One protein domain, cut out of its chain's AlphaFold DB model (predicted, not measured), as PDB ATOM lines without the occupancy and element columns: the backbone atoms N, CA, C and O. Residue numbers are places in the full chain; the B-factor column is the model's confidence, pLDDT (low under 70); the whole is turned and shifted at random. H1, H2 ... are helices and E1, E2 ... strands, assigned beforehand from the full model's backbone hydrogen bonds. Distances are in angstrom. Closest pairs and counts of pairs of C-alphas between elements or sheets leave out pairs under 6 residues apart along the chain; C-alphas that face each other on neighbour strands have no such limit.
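This is residues 2 to 106 of the 108 residues of an uncharacterized protein of Caballeronia sp. SBC1 (UniProt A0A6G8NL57). A long ribbon of two antiparallel strands, E1 and E3, makes the long axis; H1 covers part of E1 near one end, H2 runs beside the ribbon, and at the other end short E2 folds back on E3 as a hairpin. Long loops make much of the rest, and residues 66 to 71 stick out. The printed part has 105 residues, with H1, E1, H2, H3, E2 and E3 along the chain and an antiparallel sheet in the order E1, E3, E2. The class is mixed, helices and strands, with under half of the residues in named elements; it is only just compact, close to loose, with a radius of gyration of the C-alphas of 15.3 A and spans of 45 by 30 by 24 A.

H1, residues 2 to 11, begins at C-alpha 2 (2.576, 12.772, -15.292). E1, residues 17 to 25, is 25.0 A long. H2, residues 43 to 55, is 18.2 A long. H3 is residues 71 to 74 and E2 residues 89 to 91. E3, residues 94 to 104, is 30.9 A long and ends at C-alpha 104 (-9.953, 9.869, -5.219).

E1 and E3 are antiparallel at 165 degrees, with N 22 and O 99 2.9 A apart, within hydrogen-bond range. E3 and E2 are an antiparallel hairpin, with N 91 and O 94 at 2.9 A. H1 lies over E1 at a height over the sheet of 10.3 A; their closest C-alphas, of Arg 8 and Ala 18, are 7.3 A apart. H2, at the sheet's level with a height of 3.0 A, is close to H1 but not clearly touching, with C-alphas 5 and 53 6.9 A apart. E1, H2, H3 and E2 form a split strand-helix-strand unit, E3 between its two strands, with a right-handed crossover. H3 is not on the sheet. In H1 and H2 every O i to N i+4 pair is within hydrogen-bond range; H3 is too short for such a pair.

The C-alphas farthest apart, of Pro 14 and Pro 80, are 45.3 A apart. The printed part has no cut. The links E1 to H2, H2 to H3 and H3 to E2 are long. Residues 66 to 71 have pLDDT under 70.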
ATOM      1  N   GLN A   2       3.706  12.256 -14.495       94.19
ATOM      2  CA  GLN A   2       2.576  12.772 -15.292       94.19
ATOM      3  C   GLN A   2       1.508  11.723 -15.652       94.19
ATOM      4  O   GLN A   2       0.326  12.043 -15.715       94.19
ATOM      5  N   PHE A   3       1.907  10.464 -15.847       94.75
ATOM      6  CA  PHE A   3       0.977   9.361 -16.091       94.75
ATOM      7  C   PHE A   3      -0.107   9.234 -15.004       94.75
ATOM      8  O   PHE A   3      -1.277   9.105 -15.348       94.75
ATOM      9  N   VAL A   4       0.255   9.323 -13.717       95.81
ATOM     10  CA  VAL A   4      -0.693   9.195 -12.592       95.81
ATOM     11  C   VAL A   4      -1.681  10.364 -12.565       95.81
ATOM     12  O   VAL A   4      -2.869  10.181 -12.321       95.81
ATOM     13  N   ILE A   5      -1.205  11.572 -12.871       96.50
ATOM     14  CA  ILE A   5      -2.058  12.763 -12.957       96.50
ATOM     15  C   ILE A   5      -3.024  12.628 -14.143       96.50
ATOM     16  O   ILE A   5      -4.232  12.799 -13.996       96.50
ATOM     17  N   ASN A   6      -2.515  12.244 -15.315       97.12
ATOM     18  CA  ASN A   6      -3.316  12.117 -16.532       97.12
ATOM     19  C   ASN A   6      -4.336  10.978 -16.448       97.12
ATOM     20  O   ASN A   6      -5.461  11.139 -16.926       97.12
ATOM     21  N   SER A   7      -3.970   9.837 -15.853       95.44
ATOM     22  CA  SER A   7      -4.900   8.723 -15.642       95.44
ATOM     23  C   SER A   7      -6.088   9.197 -14.806       95.44
ATOM     24  O   SER A   7      -7.237   8.887 -15.121       95.44
ATOM     25  N   ARG A   8      -5.844  10.044 -13.800       94.00
ATOM     26  CA  ARG A   8      -6.906  10.641 -13.001       94.00
ATOM     27  C   ARG A   8      -7.756  11.649 -13.747       94.00
ATOM     28  O   ARG A   8      -8.985  11.503 -13.783       94.00
ATOM     29  N   GLU A   9      -7.124  12.646 -14.339       95.19
ATOM     30  CA  GLU A   9      -7.847  13.773 -14.920       95.19
ATOM     31  C   GLU A   9      -8.632  13.382 -16.166       95.19
ATOM     32  O   GLU A   9      -9.773  13.815 -16.325       95.19
ATOM     33  N   ASN A  10      -8.101  12.466 -16.974       96.38
ATOM     34  CA  ASN A  10      -8.650  12.219 -18.304       96.38
ATOM     35  C   ASN A  10      -9.500  10.949 -18.410       96.38
ATOM     36  O   ASN A  10     -10.187  10.780 -19.413       96.38
ATOM     37  N   THR A  11      -9.469  10.048 -17.419       96.50
ATOM     38  CA  THR A  11     -10.139   8.736 -17.554       96.50
ATOM     39  C   THR A  11     -11.217   8.467 -16.511       96.50
ATOM     40  O   THR A  11     -12.166   7.733 -16.783       96.50
ATOM     41  N   LEU A  12     -11.119   9.072 -15.322       96.88
ATOM     42  CA  LEU A  12     -12.032   8.764 -14.225       96.88
ATOM     43  C   LEU A  12     -13.153   9.793 -14.113       96.88
ATOM     44  O   LEU A  12     -12.942  10.999 -14.242       96.88
ATOM     45  N   LYS A  13     -14.363   9.297 -13.844       97.44
ATOM     46  CA  LYS A  13     -15.506  10.139 -13.476       97.44
ATOM     47  C   LYS A  13     -15.240  10.827 -12.128       97.44
ATOM     48  O   LYS A  13     -14.456  10.292 -11.330       97.44
ATOM     49  N   PRO A  14     -15.882  11.976 -11.852       97.56
ATOM     50  CA  PRO A  14     -15.831  12.599 -10.532       97.56
ATOM     51  C   PRO A  14     -16.137  11.589  -9.419       97.56
ATOM     52  O   PRO A  14     -17.034  10.755  -9.559       97.56
ATOM     53  N   GLY A  15     -15.345  11.609  -8.347       97.31
ATOM     54  CA  GLY A  15     -15.448  10.652  -7.240       97.31
ATOM     55  C   GLY A  15     -14.840   9.263  -7.487       97.31
ATOM     56  O   GLY A  15     -14.767   8.473  -6.547       97.31
ATOM     57  N   GLY A  16     -14.368   8.944  -8.699       97.88
ATOM     58  CA  GLY A  16     -13.727   7.655  -8.989       97.88
ATOM     59  C   GLY A  16     -12.455   7.428  -8.163       97.88
ATOM     60  O   GLY A  16     -11.785   8.395  -7.791       97.88
ATOM     61  N   VAL A  17     -12.066   6.171  -7.927       98.06
ATOM     62  CA  VAL A  17     -10.861   5.764  -7.165       98.06
ATOM     63  C   VAL A  17      -9.816   5.144  -8.106       98.06
ATOM     64  O   VAL A  17     -10.175   4.430  -9.035       98.06
ATOM     65  N   ALA A  18      -8.534   5.436  -7.883       97.12
ATOM     66  CA  ALA A  18      -7.400   4.884  -8.610       97.12
ATOM     67  C   ALA A  18      -6.338   4.518  -7.590       97.12
ATOM     68  O   ALA A  18      -6.069   5.290  -6.663       97.12
ATOM     69  N   VAL A  19      -5.759   3.346  -7.800       97.38
ATOM     70  CA  VAL A  19      -4.717   2.778  -6.964       97.38
ATOM     71  C   VAL A  19      -3.549   2.469  -7.883       97.38
ATOM     72  O   VAL A  19      -3.718   1.761  -8.876       97.38
ATOM     73  N   HIS A  20      -2.388   3.033  -7.576       96.81
ATOM     74  CA  HIS A  20      -1.156   2.781  -8.313       96.81
ATOM     75  C   HIS A  20      -0.116   2.197  -7.373       96.81
ATOM     76  O   HIS A  20       0.044   2.677  -6.252       96.81
ATOM     77  N   THR A  21       0.599   1.188  -7.851       95.19
ATOM     78  CA  THR A  21       1.784   0.639  -7.195       95.19
ATOM     79  C   THR A  21       3.009   0.958  -8.036       95.19
ATOM     80  O   THR A  21       2.932   0.928  -9.264       95.19
ATOM     81  N   THR A  22       4.123   1.263  -7.386       94.88
ATOM     82  CA  THR A  22       5.398   1.549  -8.050       94.88
ATOM     83  C   THR A  22       6.562   1.125  -7.169       94.88
ATOM     84  O   THR A  22       6.413   1.010  -5.953       94.88
ATOM     85  N   GLU A  23       7.734   0.947  -7.760       95.81
ATOM     86  CA  GLU A  23       8.974   0.707  -7.034       95.81
ATOM     87  C   GLU A  23       9.448   1.984  -6.317       95.81
ATOM     88  O   GLU A  23       9.407   3.094  -6.860       95.81
ATOM     89  N   PHE A  24       9.897   1.820  -5.073       96.12
ATOM     90  CA  PHE A  24      10.190   2.892  -4.132       96.12
ATOM     91  C   PHE A  24      11.568   2.729  -3.493       96.12
ATOM     92  O   PHE A  24      11.887   1.696  -2.899       96.12
ATOM     93  N   ASN A  25      12.367   3.790  -3.560       96.69
ATOM     94  CA  ASN A  25      13.708   3.834  -3.000       96.69
ATOM     95  C   ASN A  25      13.654   4.040  -1.478       96.69
ATOM     96  O   ASN A  25      13.267   5.101  -0.994       96.69
ATOM     97  N   LEU A  26      14.099   3.032  -0.726       93.94
ATOM     98  CA  LEU A  26      14.185   3.076   0.738       93.94
ATOM     99  C   LEU A  26      15.527   3.609   1.252       93.94
ATOM    100  O   LEU A  26      15.687   3.824   2.449       93.94
ATOM    101  N   SER A  27      16.513   3.756   0.369       94.12
ATOM    102  CA  SER A  27      17.914   3.976   0.747       94.12
ATOM    103  C   SER A  27      18.433   5.383   0.476       94.12
ATOM    104  O   SER A  27      19.482   5.753   0.997       94.12
ATOM    105  N   SER A  28      17.740   6.161  -0.354       95.69
ATOM    106  CA  SER A  28      18.176   7.493  -0.758       95.69
ATOM    107  C   SER A  28      16.988   8.347  -1.184       95.69
ATOM    108  O   SER A  28      16.079   7.872  -1.865       95.69
ATOM    109  N   ASN A  29      17.035   9.628  -0.815       96.75
ATOM    110  CA  ASN A  29      16.083  10.634  -1.277       96.75
ATOM    111  C   ASN A  29      16.667  11.587  -2.340       96.75
ATOM    112  O   ASN A  29      15.964  12.468  -2.824       96.75
ATOM    113  N   ASP A  30      17.929  11.401  -2.734       96.94
ATOM    114  CA  ASP A  30      18.617  12.257  -3.708       96.94
ATOM    115  C   ASP A  30      19.017  11.473  -4.953       96.94
ATOM    116  O   ASP A  30      18.593  11.779  -6.068       96.94
ATOM    117  N   ASP A  31      19.782  10.412  -4.744       97.69
ATOM    118  CA  ASP A  31      20.266   9.504  -5.771       97.69
ATOM    119  C   ASP A  31      19.281   8.349  -6.005       97.69
ATOM    120  O   ASP A  31      18.705   7.828  -5.046       97.69
ATOM    121  N   THR A  32      19.065   7.960  -7.262       97.81
ATOM    122  CA  THR A  32      18.147   6.867  -7.609       97.81
ATOM    123  C   THR A  32      18.466   6.238  -8.969       97.81
ATOM    124  O   THR A  32      19.380   6.678  -9.665       97.81
ATOM    125  N   ILE A  33      17.719   5.197  -9.341       96.94
ATOM    126  CA  ILE A  33      17.681   4.652 -10.705       96.94
ATOM    127  C   ILE A  33      16.473   5.273 -11.407       96.94
ATOM    128  O   ILE A  33      15.338   5.045 -10.997       96.94
ATOM    129  N   ASP A  34      16.719   6.073 -12.438       95.75
ATOM    130  CA  ASP A  34      15.709   6.859 -13.162       95.75
ATOM    131  C   ASP A  34      15.523   6.420 -14.623       95.75
ATOM    132  O   ASP A  34      14.725   6.996 -15.363       95.75
ATOM    133  N   SER A  35      16.251   5.385 -15.042       95.19
ATOM    134  CA  SER A  35      16.269   4.881 -16.408       95.19
ATOM    135  C   SER A  35      16.602   3.389 -16.450       95.19
ATOM    136  O   SER A  35      17.212   2.835 -15.536       95.19
ATOM    137  N   GLY A  36      16.200   2.731 -17.541       92.75
ATOM    138  CA  GLY A  36      16.404   1.298 -17.749       92.75
ATOM    139  C   GLY A  36      15.117   0.480 -17.572       92.75
ATOM    140  O   GLY A  36      14.028   1.003 -17.799       92.75
ATOM    141  N   PRO A  37      15.223  -0.817 -17.227       89.69
ATOM    142  CA  PRO A  37      14.076  -1.730 -17.189       89.69
ATOM    143  C   PRO A  37      13.096  -1.444 -16.041       89.69
ATOM    144  O   PRO A  37      11.948  -1.870 -16.101       89.69
ATOM    145  N   THR A  38      13.543  -0.743 -14.999       92.25
ATOM    146  CA  THR A  38      12.716  -0.255 -13.891       92.25
ATOM    147  C   THR A  38      13.317   1.042 -13.349       92.25
ATOM    148  O   THR A  38      14.502   1.312 -13.559       92.25
ATOM    149  N   VAL A  39      12.500   1.839 -12.663       96.00
ATOM    150  CA  VAL A  39      12.896   3.091 -12.012       96.00
ATOM    151  C   VAL A  39      12.450   3.059 -10.559       96.00
ATOM    152  O   VAL A  39      11.413   2.485 -10.248       96.00
ATOM    153  N   LEU A  40      13.215   3.677  -9.665       97.50
ATOM    154  CA  LEU A  40      12.906   3.703  -8.238       97.50
ATOM    155  C   LEU A  40      12.528   5.129  -7.839       97.50
ATOM    156  O   LEU A  40      13.363   6.035  -7.893       97.50
ATOM    157  N   TYR A  41      11.286   5.348  -7.420       97.31
ATOM    158  CA  TYR A  41      10.867   6.681  -6.996       97.31
ATOM    159  C   TYR A  41      11.315   6.973  -5.572       97.31
ATOM    160  O   TYR A  41      11.221   6.128  -4.681       97.31
ATOM    161  N   ARG A  42      11.818   8.184  -5.357       97.25
ATOM    162  CA  ARG A  42      12.276   8.660  -4.050       97.25
ATOM    163  C   ARG A  42      11.098   9.183  -3.239       97.25
ATOM    164  O   ARG A  42      10.042   9.518  -3.779       97.25
ATOM    165  N   GLN A  43      11.311   9.347  -1.937       96.19
ATOM    166  CA  GLN A  43      10.330   9.971  -1.051       96.19
ATOM    167  C   GLN A  43       9.904  11.364  -1.540       96.19
ATOM    168  O   GLN A  43       8.715  11.672  -1.515       96.19
ATOM    169  N   ARG A  44      10.841  12.179  -2.036       96.81
ATOM    170  CA  ARG A  44      10.546  13.505  -2.593       96.81
ATOM    171  C   ARG A  44       9.687  13.439  -3.850       96.81
ATOM    172  O   ARG A  44       8.751  14.214  -3.962       96.81
ATOM    173  N   ASP A  45       9.939  12.472  -4.733       97.38
ATOM    174  CA  ASP A  45       9.186  12.335  -5.985       97.38
ATOM    175  C   ASP A  45       7.722  11.967  -5.687       97.38
ATOM    176  O   ASP A  45       6.791  12.489  -6.301       97.38
ATOM    177  N   MET A  46       7.515  11.079  -4.706       97.06
ATOM    178  CA  MET A  46       6.181  10.713  -4.227       97.06
ATOM    179  C   MET A  46       5.506  11.879  -3.500       97.06
ATOM    180  O   MET A  46       4.324  12.121  -3.722       97.06
ATOM    181  N   GLY A  47       6.249  12.625  -2.677       96.88
ATOM    182  CA  GLY A  47       5.752  13.825  -2.003       96.88
ATOM    183  C   GLY A  47       5.293  14.902  -2.987       96.88
ATOM    184  O   GLY A  47       4.183  15.409  -2.865       96.88
ATOM    185  N   GLU A  48       6.088  15.185  -4.020       97.62
ATOM    186  CA  GLU A  48       5.733  16.119  -5.094       97.62
ATOM    187  C   GLU A  48       4.482  15.671  -5.858       97.62
ATOM    188  O   GLU A  48       3.620  16.496  -6.175       97.62
ATOM    189  N   LEU A  49       4.342  14.367  -6.130       97.50
ATOM    190  CA  LEU A  49       3.135  13.815  -6.747       97.50
ATOM    191  C   LEU A  49       1.904  14.010  -5.851       97.50
ATOM    192  O   LEU A  49       0.868  14.452  -6.350       97.50
ATOM    193  N   VAL A  50       2.011  13.696  -4.555       97.75
ATOM    194  CA  VAL A  50       0.927  13.889  -3.577       97.75
ATOM    195  C   VAL A  50       0.511  15.357  -3.552       97.75
ATOM    196  O   VAL A  50      -0.648  15.654  -3.838       97.75
ATOM    197  N   SER A  51       1.461  16.273  -3.345       97.81
ATOM    198  CA  SER A  51       1.179  17.711  -3.320       97.81
ATOM    199  C   SER A  51       0.559  18.203  -4.628       97.81
ATOM    200  O   SER A  51      -0.369  19.005  -4.607       97.81
ATOM    201  N   SER A  52       1.014  17.703  -5.780       97.75
ATOM    202  CA  SER A  52       0.440  18.074  -7.080       97.75
ATOM    203  C   SER A  52      -1.019  17.632  -7.222       97.75
ATOM    204  O   SER A  52      -1.853  18.399  -7.698       97.75
ATOM    205  N   LEU A  53      -1.352  16.410  -6.798       97.44
ATOM    206  CA  LEU A  53      -2.722  15.888  -6.844       97.44
ATOM    207  C   LEU A  53      -3.650  16.632  -5.872       97.44
ATOM    208  O   LEU A  53      -4.789  16.934  -6.228       97.44
ATOM    209  N   GLU A  54      -3.155  16.962  -4.680       97.31
ATOM    210  CA  GLU A  54      -3.882  17.759  -3.687       97.31
ATOM    211  C   GLU A  54      -4.124  19.194  -4.174       97.31
ATOM    212  O   GLU A  54      -5.238  19.699  -4.058       97.31
ATOM    213  N   MET A  55      -3.131  19.835  -4.806       97.50
ATOM    214  CA  MET A  55      -3.295  21.158  -5.430       97.50
ATOM    215  C   MET A  55      -4.321  21.150  -6.570       97.50
ATOM    216  O   MET A  55      -5.015  22.142  -6.783       97.50
ATOM    217  N   LEU A  56      -4.463  20.026  -7.278       96.81
ATOM    218  CA  LEU A  56      -5.530  19.811  -8.259       96.81
ATOM    219  C   LEU A  56      -6.897  19.529  -7.605       96.81
ATOM    220  O   LEU A  56      -7.877  19.292  -8.309       96.81
ATOM    221  N   GLY A  57      -6.996  19.542  -6.275       97.62
ATOM    222  CA  GLY A  57      -8.232  19.358  -5.514       97.62
ATOM    223  C   GLY A  57      -8.649  17.901  -5.321       97.62
ATOM    224  O   GLY A  57      -9.780  17.642  -4.910       97.62
ATOM    225  N   HIS A  58      -7.793  16.932  -5.656       97.94
ATOM    226  CA  HIS A  58      -8.071  15.522  -5.395       97.94
ATOM    227  C   HIS A  58      -7.843  15.164  -3.929       97.94
ATOM    228  O   HIS A  58      -7.013  15.755  -3.247       97.94
ATOM    229  N   GLU A  59      -8.555  14.140  -3.466       98.12
ATOM    230  CA  GLU A  59      -8.326  13.557  -2.148       98.12
ATOM    231  C   GLU A  59      -7.279  12.446  -2.295       98.12
ATOM    232  O   GLU A  59      -7.493  11.479  -3.031       98.12
ATOM    233  N   VAL A  60      -6.136  12.579  -1.627       98.06
ATOM    234  CA  VAL A  60      -5.076  11.565  -1.616       98.06
ATOM    235  C   VAL A  60      -5.060  10.918  -0.236       98.06
ATOM    236  O   VAL A  60      -5.023  11.610   0.778       98.06
ATOM    237  N   GLN A  61      -5.132   9.588  -0.176       97.31
ATOM    238  CA  GLN A  61      -4.966   8.893   1.100       97.31
ATOM    239  C   GLN A  61      -3.531   9.091   1.604       97.31
ATOM    240  O   GLN A  61      -2.615   9.117   0.776       97.31
ATOM    241  N   PRO A  62      -3.310   9.193   2.930       94.12
ATOM    242  CA  PRO A  62      -1.986   9.451   3.483       94.12
ATOM    243  C   PRO A  62      -0.928   8.507   2.907       94.12
ATOM    244  O   PRO A  62      -1.052   7.284   3.002       94.12
ATOM    245  N   PHE A  63       0.124   9.075   2.317       92.19
ATOM    246  CA  PHE A  63       1.261   8.294   1.844       92.19
ATOM    247  C   PHE A  63       2.159   7.948   3.036       92.19
ATOM    248  O   PHE A  63       3.005   8.737   3.456       92.19
ATOM    249  N   VAL A  64       1.917   6.781   3.631       88.50
ATOM    250  CA  VAL A  64       2.598   6.340   4.852       88.50
ATOM    251  C   VAL A  64       3.838   5.528   4.502       88.50
ATOM    252  O   VAL A  64       3.748   4.448   3.923       88.50
ATOM    253  N   ILE A  65       4.996   6.019   4.934       84.31
ATOM    254  CA  ILE A  65       6.247   5.258   4.951       84.31
ATOM    255  C   ILE A  65       6.414   4.747   6.381       84.31
ATOM    256  O   ILE A  65       6.985   5.423   7.236       84.31
ATOM    257  N   ALA A  66       5.813   3.595   6.677       69.62
ATOM    258  CA  ALA A  66       5.865   3.031   8.019       69.62
ATOM    259  C   ALA A  66       7.282   2.503   8.319       69.62
ATOM    260  O   ALA A  66       7.825   1.736   7.518       69.62
ATOM    261  N   PRO A  67       7.895   2.862   9.461       60.41
ATOM    262  CA  PRO A  67       9.047   2.125   9.954       60.41
ATOM    263  C   PRO A  67       8.606   0.723  10.398       60.41
ATOM    264  O   PRO A  67       7.515   0.541  10.939       60.41
ATOM    265  N   GLY A  68       9.465  -0.259  10.117       59.31
ATOM    266  CA  GLY A  68       9.164  -1.684  10.212       59.31
ATOM    267  C   GLY A  68       8.687  -2.126  11.590       59.31
ATOM    268  O   GLY A  68       9.333  -1.860  12.602       59.31
ATOM    269  N   SER A  69       7.560  -2.828  11.618       61.81
ATOM    270  CA  SER A  69       7.021  -3.451  12.830       61.81
ATOM    271  C   SER A  69       7.235  -4.964  12.848       61.81
ATOM    272  O   SER A  69       6.868  -5.616  13.824       61.81
ATOM    273  N   HIS A  70       7.829  -5.540  11.795       67.31
ATOM    274  CA  HIS A  70       8.054  -6.978  11.680       67.31
ATOM    275  C   HIS A  70       9.518  -7.307  11.355       67.31
ATOM    276  O   HIS A  70      10.194  -6.563  10.654       67.31
ATOM    277  N   PHE A  71      10.028  -8.449  11.828       68.81
ATOM    278  CA  PHE A  71      11.436  -8.823  11.615       68.81
ATOM    279  C   PHE A  71      11.811  -8.933  10.124       68.81
ATOM    280  O   PHE A  71      12.941  -8.635   9.743       68.81
ATOM    281  N   LEU A  72      10.851  -9.314   9.272       72.69
ATOM    282  CA  LEU A  72      11.028  -9.381   7.817       72.69
ATOM    283  C   LEU A  72      11.296  -8.010   7.182       72.69
ATOM    284  O   LEU A  72      11.902  -7.956   6.117       72.69
ATOM    285  N   ASP A  73      10.930  -6.902   7.836       77.25
ATOM    286  CA  ASP A  73      11.262  -5.560   7.347       77.25
ATOM    287  C   ASP A  73      12.771  -5.285   7.366       77.25
ATOM    288  O   ASP A  73      13.234  -4.367   6.684       77.25
ATOM    289  N   PHE A  74      13.549  -6.056   8.127       79.69
ATOM    290  CA  PHE A  74      15.008  -5.954   8.155       79.69
ATOM    291  C   PHE A  74      15.690  -6.896   7.159       79.69
ATOM    292  O   PHE A  74      16.904  -6.811   6.974       79.69
ATOM    293  N   HIS A  75      14.934  -7.778   6.502       86.06
ATOM    294  CA  HIS A  75      15.471  -8.661   5.480       86.06
ATOM    295  C   HIS A  75      15.499  -7.946   4.124       86.06
ATOM    296  O   HIS A  75      14.465  -7.519   3.611       86.06
ATOM    297  N   VAL A  76      16.696  -7.822   3.549       89.12
ATOM    298  CA  VAL A  76      16.907  -7.321   2.188       89.12
ATOM    299  C   VAL A  76      17.448  -8.468   1.353       89.12
ATOM    300  O   VAL A  76      18.562  -8.930   1.600       89.12
ATOM    301  N   ASP A  77      16.667  -8.905   0.370       91.38
ATOM    302  CA  ASP A  77      17.080  -9.977  -0.531       91.38
ATOM    303  C   ASP A  77      18.144  -9.476  -1.520       91.38
ATOM    304  O   ASP A  77      18.114  -8.325  -1.983       91.38
ATOM    305  N   LEU A  78      19.112 -10.336  -1.829       91.44
ATOM    306  CA  LEU A  78      20.279 -10.018  -2.649       91.44
ATOM    307  C   LEU A  78      20.321 -10.926  -3.884       91.44
ATOM    308  O   LEU A  78      19.899 -12.074  -3.803       91.44
ATOM    309  N   PRO A  79      20.883 -10.467  -5.016       88.44
ATOM    310  CA  PRO A  79      21.117 -11.343  -6.156       88.44
ATOM    311  C   PRO A  79      22.046 -12.529  -5.809       88.44
ATOM    312  O   PRO A  79      23.063 -12.310  -5.144       88.44
ATOM    313  N   PRO A  80      21.784 -13.743  -6.332       90.19
ATOM    314  CA  PRO A  80      20.576 -14.136  -7.061       90.19
ATOM    315  C   PRO A  80      19.371 -14.196  -6.112       90.19
ATOM    316  O   PRO A  80      19.424 -14.894  -5.104       90.19
ATOM    317  N   TYR A  81      18.310 -13.454  -6.444       88.00
ATOM    318  CA  TYR A  81      17.142 -13.309  -5.574       88.00
ATOM    319  C   TYR A  81      16.485 -14.661  -5.289       88.00
ATOM    320  O   TYR A  81      16.485 -15.561  -6.136       88.00
ATOM    321  N   SER A  82      15.899 -14.779  -4.103       85.75
ATOM    322  CA  SER A  82      15.165 -15.969  -3.686       85.75
ATOM    323  C   SER A  82      13.834 -16.082  -4.442       85.75
ATOM    324  O   SER A  82      13.246 -15.082  -4.847       85.75
ATOM    325  N   ASN A  83      13.324 -17.308  -4.605       82.94
ATOM    326  CA  ASN A  83      11.980 -17.534  -5.162       82.94
ATOM    327  C   ASN A  83      10.856 -17.241  -4.150       82.94
ATOM    328  O   ASN A  83       9.686 -17.200  -4.525       82.94
ATOM    329  N   GLU A  84      11.204 -17.074  -2.874       79.69
ATOM    330  CA  GLU A  84      10.262 -16.717  -1.817       79.69
ATOM    331  C   GLU A  84       9.897 -15.224  -1.888       79.69
ATOM    332  O   GLU A  84      10.750 -14.403  -2.238       79.69
ATOM    333  N   PRO A  85       8.660 -14.831  -1.530       72.94
ATOM    334  CA  PRO A  85       8.257 -13.430  -1.532       72.94
ATOM    335  C   PRO A  85       9.122 -12.588  -0.581       72.94
ATOM    336  O   PRO A  85       9.120 -12.800   0.632       72.94
ATOM    337  N   HIS A  86       9.818 -11.588  -1.121       79.62
ATOM    338  CA  HIS A  86      10.572 -10.604  -0.346       79.62
ATOM    339  C   HIS A  86       9.831  -9.266  -0.278       79.62
ATOM    340  O   HIS A  86       9.231  -8.802  -1.245       79.62
ATOM    341  N   LEU A  87       9.905  -8.608   0.878       86.00
ATOM    342  CA  LEU A  87       9.374  -7.253   1.043       86.00
ATOM    343  C   LEU A  87      10.339  -6.198   0.491       86.00
ATOM    344  O   LEU A  87       9.908  -5.142   0.025       86.00
ATOM    345  N   LYS A  88      11.648  -6.465   0.563       91.50
ATOM    346  CA  LYS A  88      12.709  -5.538   0.164       91.50
ATOM    347  C   LYS A  88      13.798  -6.284  -0.585       91.50
ATOM    348  O   LYS A  88      14.203  -7.369  -0.170       91.50
ATOM    349  N   ILE A  89      14.320  -5.656  -1.631       92.81
ATOM    350  CA  ILE A  89      15.454  -6.174  -2.401       92.81
ATOM    351  C   ILE A  89      16.538  -5.124  -2.547       92.81
ATOM    352  O   ILE A  89      16.273  -3.918  -2.509       92.81
ATOM    353  N   LYS A  90      17.764  -5.585  -2.780       93.31
ATOM    354  CA  LYS A  90      18.840  -4.736  -3.275       93.31
ATOM    355  C   LYS A  90      18.830  -4.732  -4.799       93.31
ATOM    356  O   LYS A  90      19.250  -5.704  -5.419       93.31
ATOM    357  N   PHE A  91      18.418  -3.615  -5.391       93.38
ATOM    358  CA  PHE A  91      18.461  -3.402  -6.835       93.38
ATOM    359  C   PHE A  91      19.508  -2.335  -7.179       93.38
ATOM    360  O   PHE A  91      19.417  -1.174  -6.771       93.38
ATOM    361  N   GLY A  92      20.558  -2.748  -7.892       91.88
ATOM    362  CA  GLY A  92      21.744  -1.918  -8.099       91.88
ATOM    363  C   GLY A  92      22.383  -1.516  -6.764       91.88
ATOM    364  O   GLY A  92      22.777  -2.366  -5.962       91.88
ATOM    365  N   ARG A  93      22.483  -0.205  -6.518       93.56
ATOM    366  CA  ARG A  93      23.028   0.364  -5.271       93.56
ATOM    367  C   ARG A  93      21.971   0.669  -4.205       93.56
ATOM    368  O   ARG A  93      22.343   1.086  -3.113       93.56
ATOM    369  N   HIS A  94      20.687   0.467  -4.502       95.75
ATOM    370  CA  HIS A  94      19.593   0.887  -3.631       95.75
ATOM    371  C   HIS A  94      18.867  -0.295  -2.998       95.75
ATOM    372  O   HIS A  94      18.722  -1.358  -3.603       95.75
ATOM    373  N   VAL A  95      18.370  -0.077  -1.782       94.31
ATOM    374  CA  VAL A  95      17.326  -0.925  -1.197       94.31
ATOM    375  C   VAL A  95      15.989  -0.396  -1.695       94.31
ATOM    376  O   VAL A  95      15.725   0.805  -1.595       94.31
ATOM    377  N   THR A  96      15.156  -1.279  -2.232       93.94
ATOM    378  CA  THR A  96      13.856  -0.920  -2.799       93.94
ATOM    379  C   THR A  96      12.750  -1.832  -2.295       93.94
ATOM    380  O   THR A  96      12.990  -2.977  -1.911       93.94
ATOM    381  N   THR A  97      11.535  -1.302  -2.308       93.44
ATOM    382  CA  THR A  97      10.280  -2.022  -2.072       93.44
ATOM    383  C   THR A  97       9.215  -1.505  -3.040       93.44
ATOM    384  O   THR A  97       9.511  -0.657  -3.880       93.44
ATOM    385  N   SER A  98       7.983  -1.983  -2.922       92.81
ATOM    386  CA  SER A  98       6.830  -1.416  -3.620       92.81
ATOM    387  C   SER A  98       6.099  -0.425  -2.716       92.81
ATOM    388  O   SER A  98       5.892  -0.689  -1.534       92.81
ATOM    389  N   ALA A  99       5.657   0.699  -3.272       93.81
ATOM    390  CA  ALA A  99       4.794   1.663  -2.599       93.81
ATOM    391  C   ALA A  99       3.469   1.823  -3.348       93.81
ATOM    392  O   ALA A  99       3.420   1.742  -4.576       93.81
ATOM    393  N   GLY A 100       2.396   2.058  -2.592       94.81
ATOM    394  CA  GLY A 100       1.056   2.298  -3.115       94.81
ATOM    395  C   GLY A 100       0.616   3.745  -2.911       94.81
ATOM    396  O   GLY A 100       0.862   4.326  -1.856       94.81
ATOM    397  N   ILE A 101      -0.079   4.311  -3.897       96.50
ATOM    398  CA  ILE A 101      -0.799   5.581  -3.767       96.50
ATOM    399  C   ILE A 101      -2.270   5.370  -4.120       96.50
ATOM    400  O   ILE A 101      -2.604   4.795  -5.160       96.50
ATOM    401  N   VAL A 102      -3.151   5.843  -3.237       97.88
ATOM    402  CA  VAL A 102      -4.600   5.826  -3.434       97.88
ATOM    403  C   VAL A 102      -5.071   7.261  -3.537       97.88
ATOM    404  O   VAL A 102      -4.909   8.061  -2.621       97.88
ATOM    405  N   VAL A 103      -5.670   7.578  -4.672       98.06
ATOM    406  CA  VAL A 103      -6.245   8.895  -4.934       98.06
ATOM    407  C   VAL A 103      -7.749   8.702  -5.047       98.06
ATOM    408  O   VAL A 103      -8.195   7.608  -5.401       98.06
ATOM    409  N   LYS A 104      -8.542   9.749  -4.847       98.25
ATOM    410  CA  LYS A 104      -9.953   9.869  -5.219       98.25
ATOM    411  C   LYS A 104     -10.139  11.171  -5.998       98.25
ATOM    412  O   LYS A 104      -9.707  12.235  -5.562       98.25
ATOM    413  N   LYS A 105     -10.750  11.083  -7.187       98.12
ATOM    414  CA  LYS A 105     -10.955  12.259  -8.043       98.12
ATOM    415  C   LYS A 105     -11.947  13.199  -7.373       98.12
ATOM    416  O   LYS A 105     -12.965  12.742  -6.846       98.12
ATOM    417  N   ARG A 106     -11.664  14.498  -7.457       96.88
ATOM    418  CA  ARG A 106     -12.564  15.563  -7.002       96.88
ATOM    419  C   ARG A 106     -13.965  15.409  -7.599       96.88
ATOM    420  O   ARG A 106     -14.135  14.812  -8.664       96.88
TER     421      ARG A 106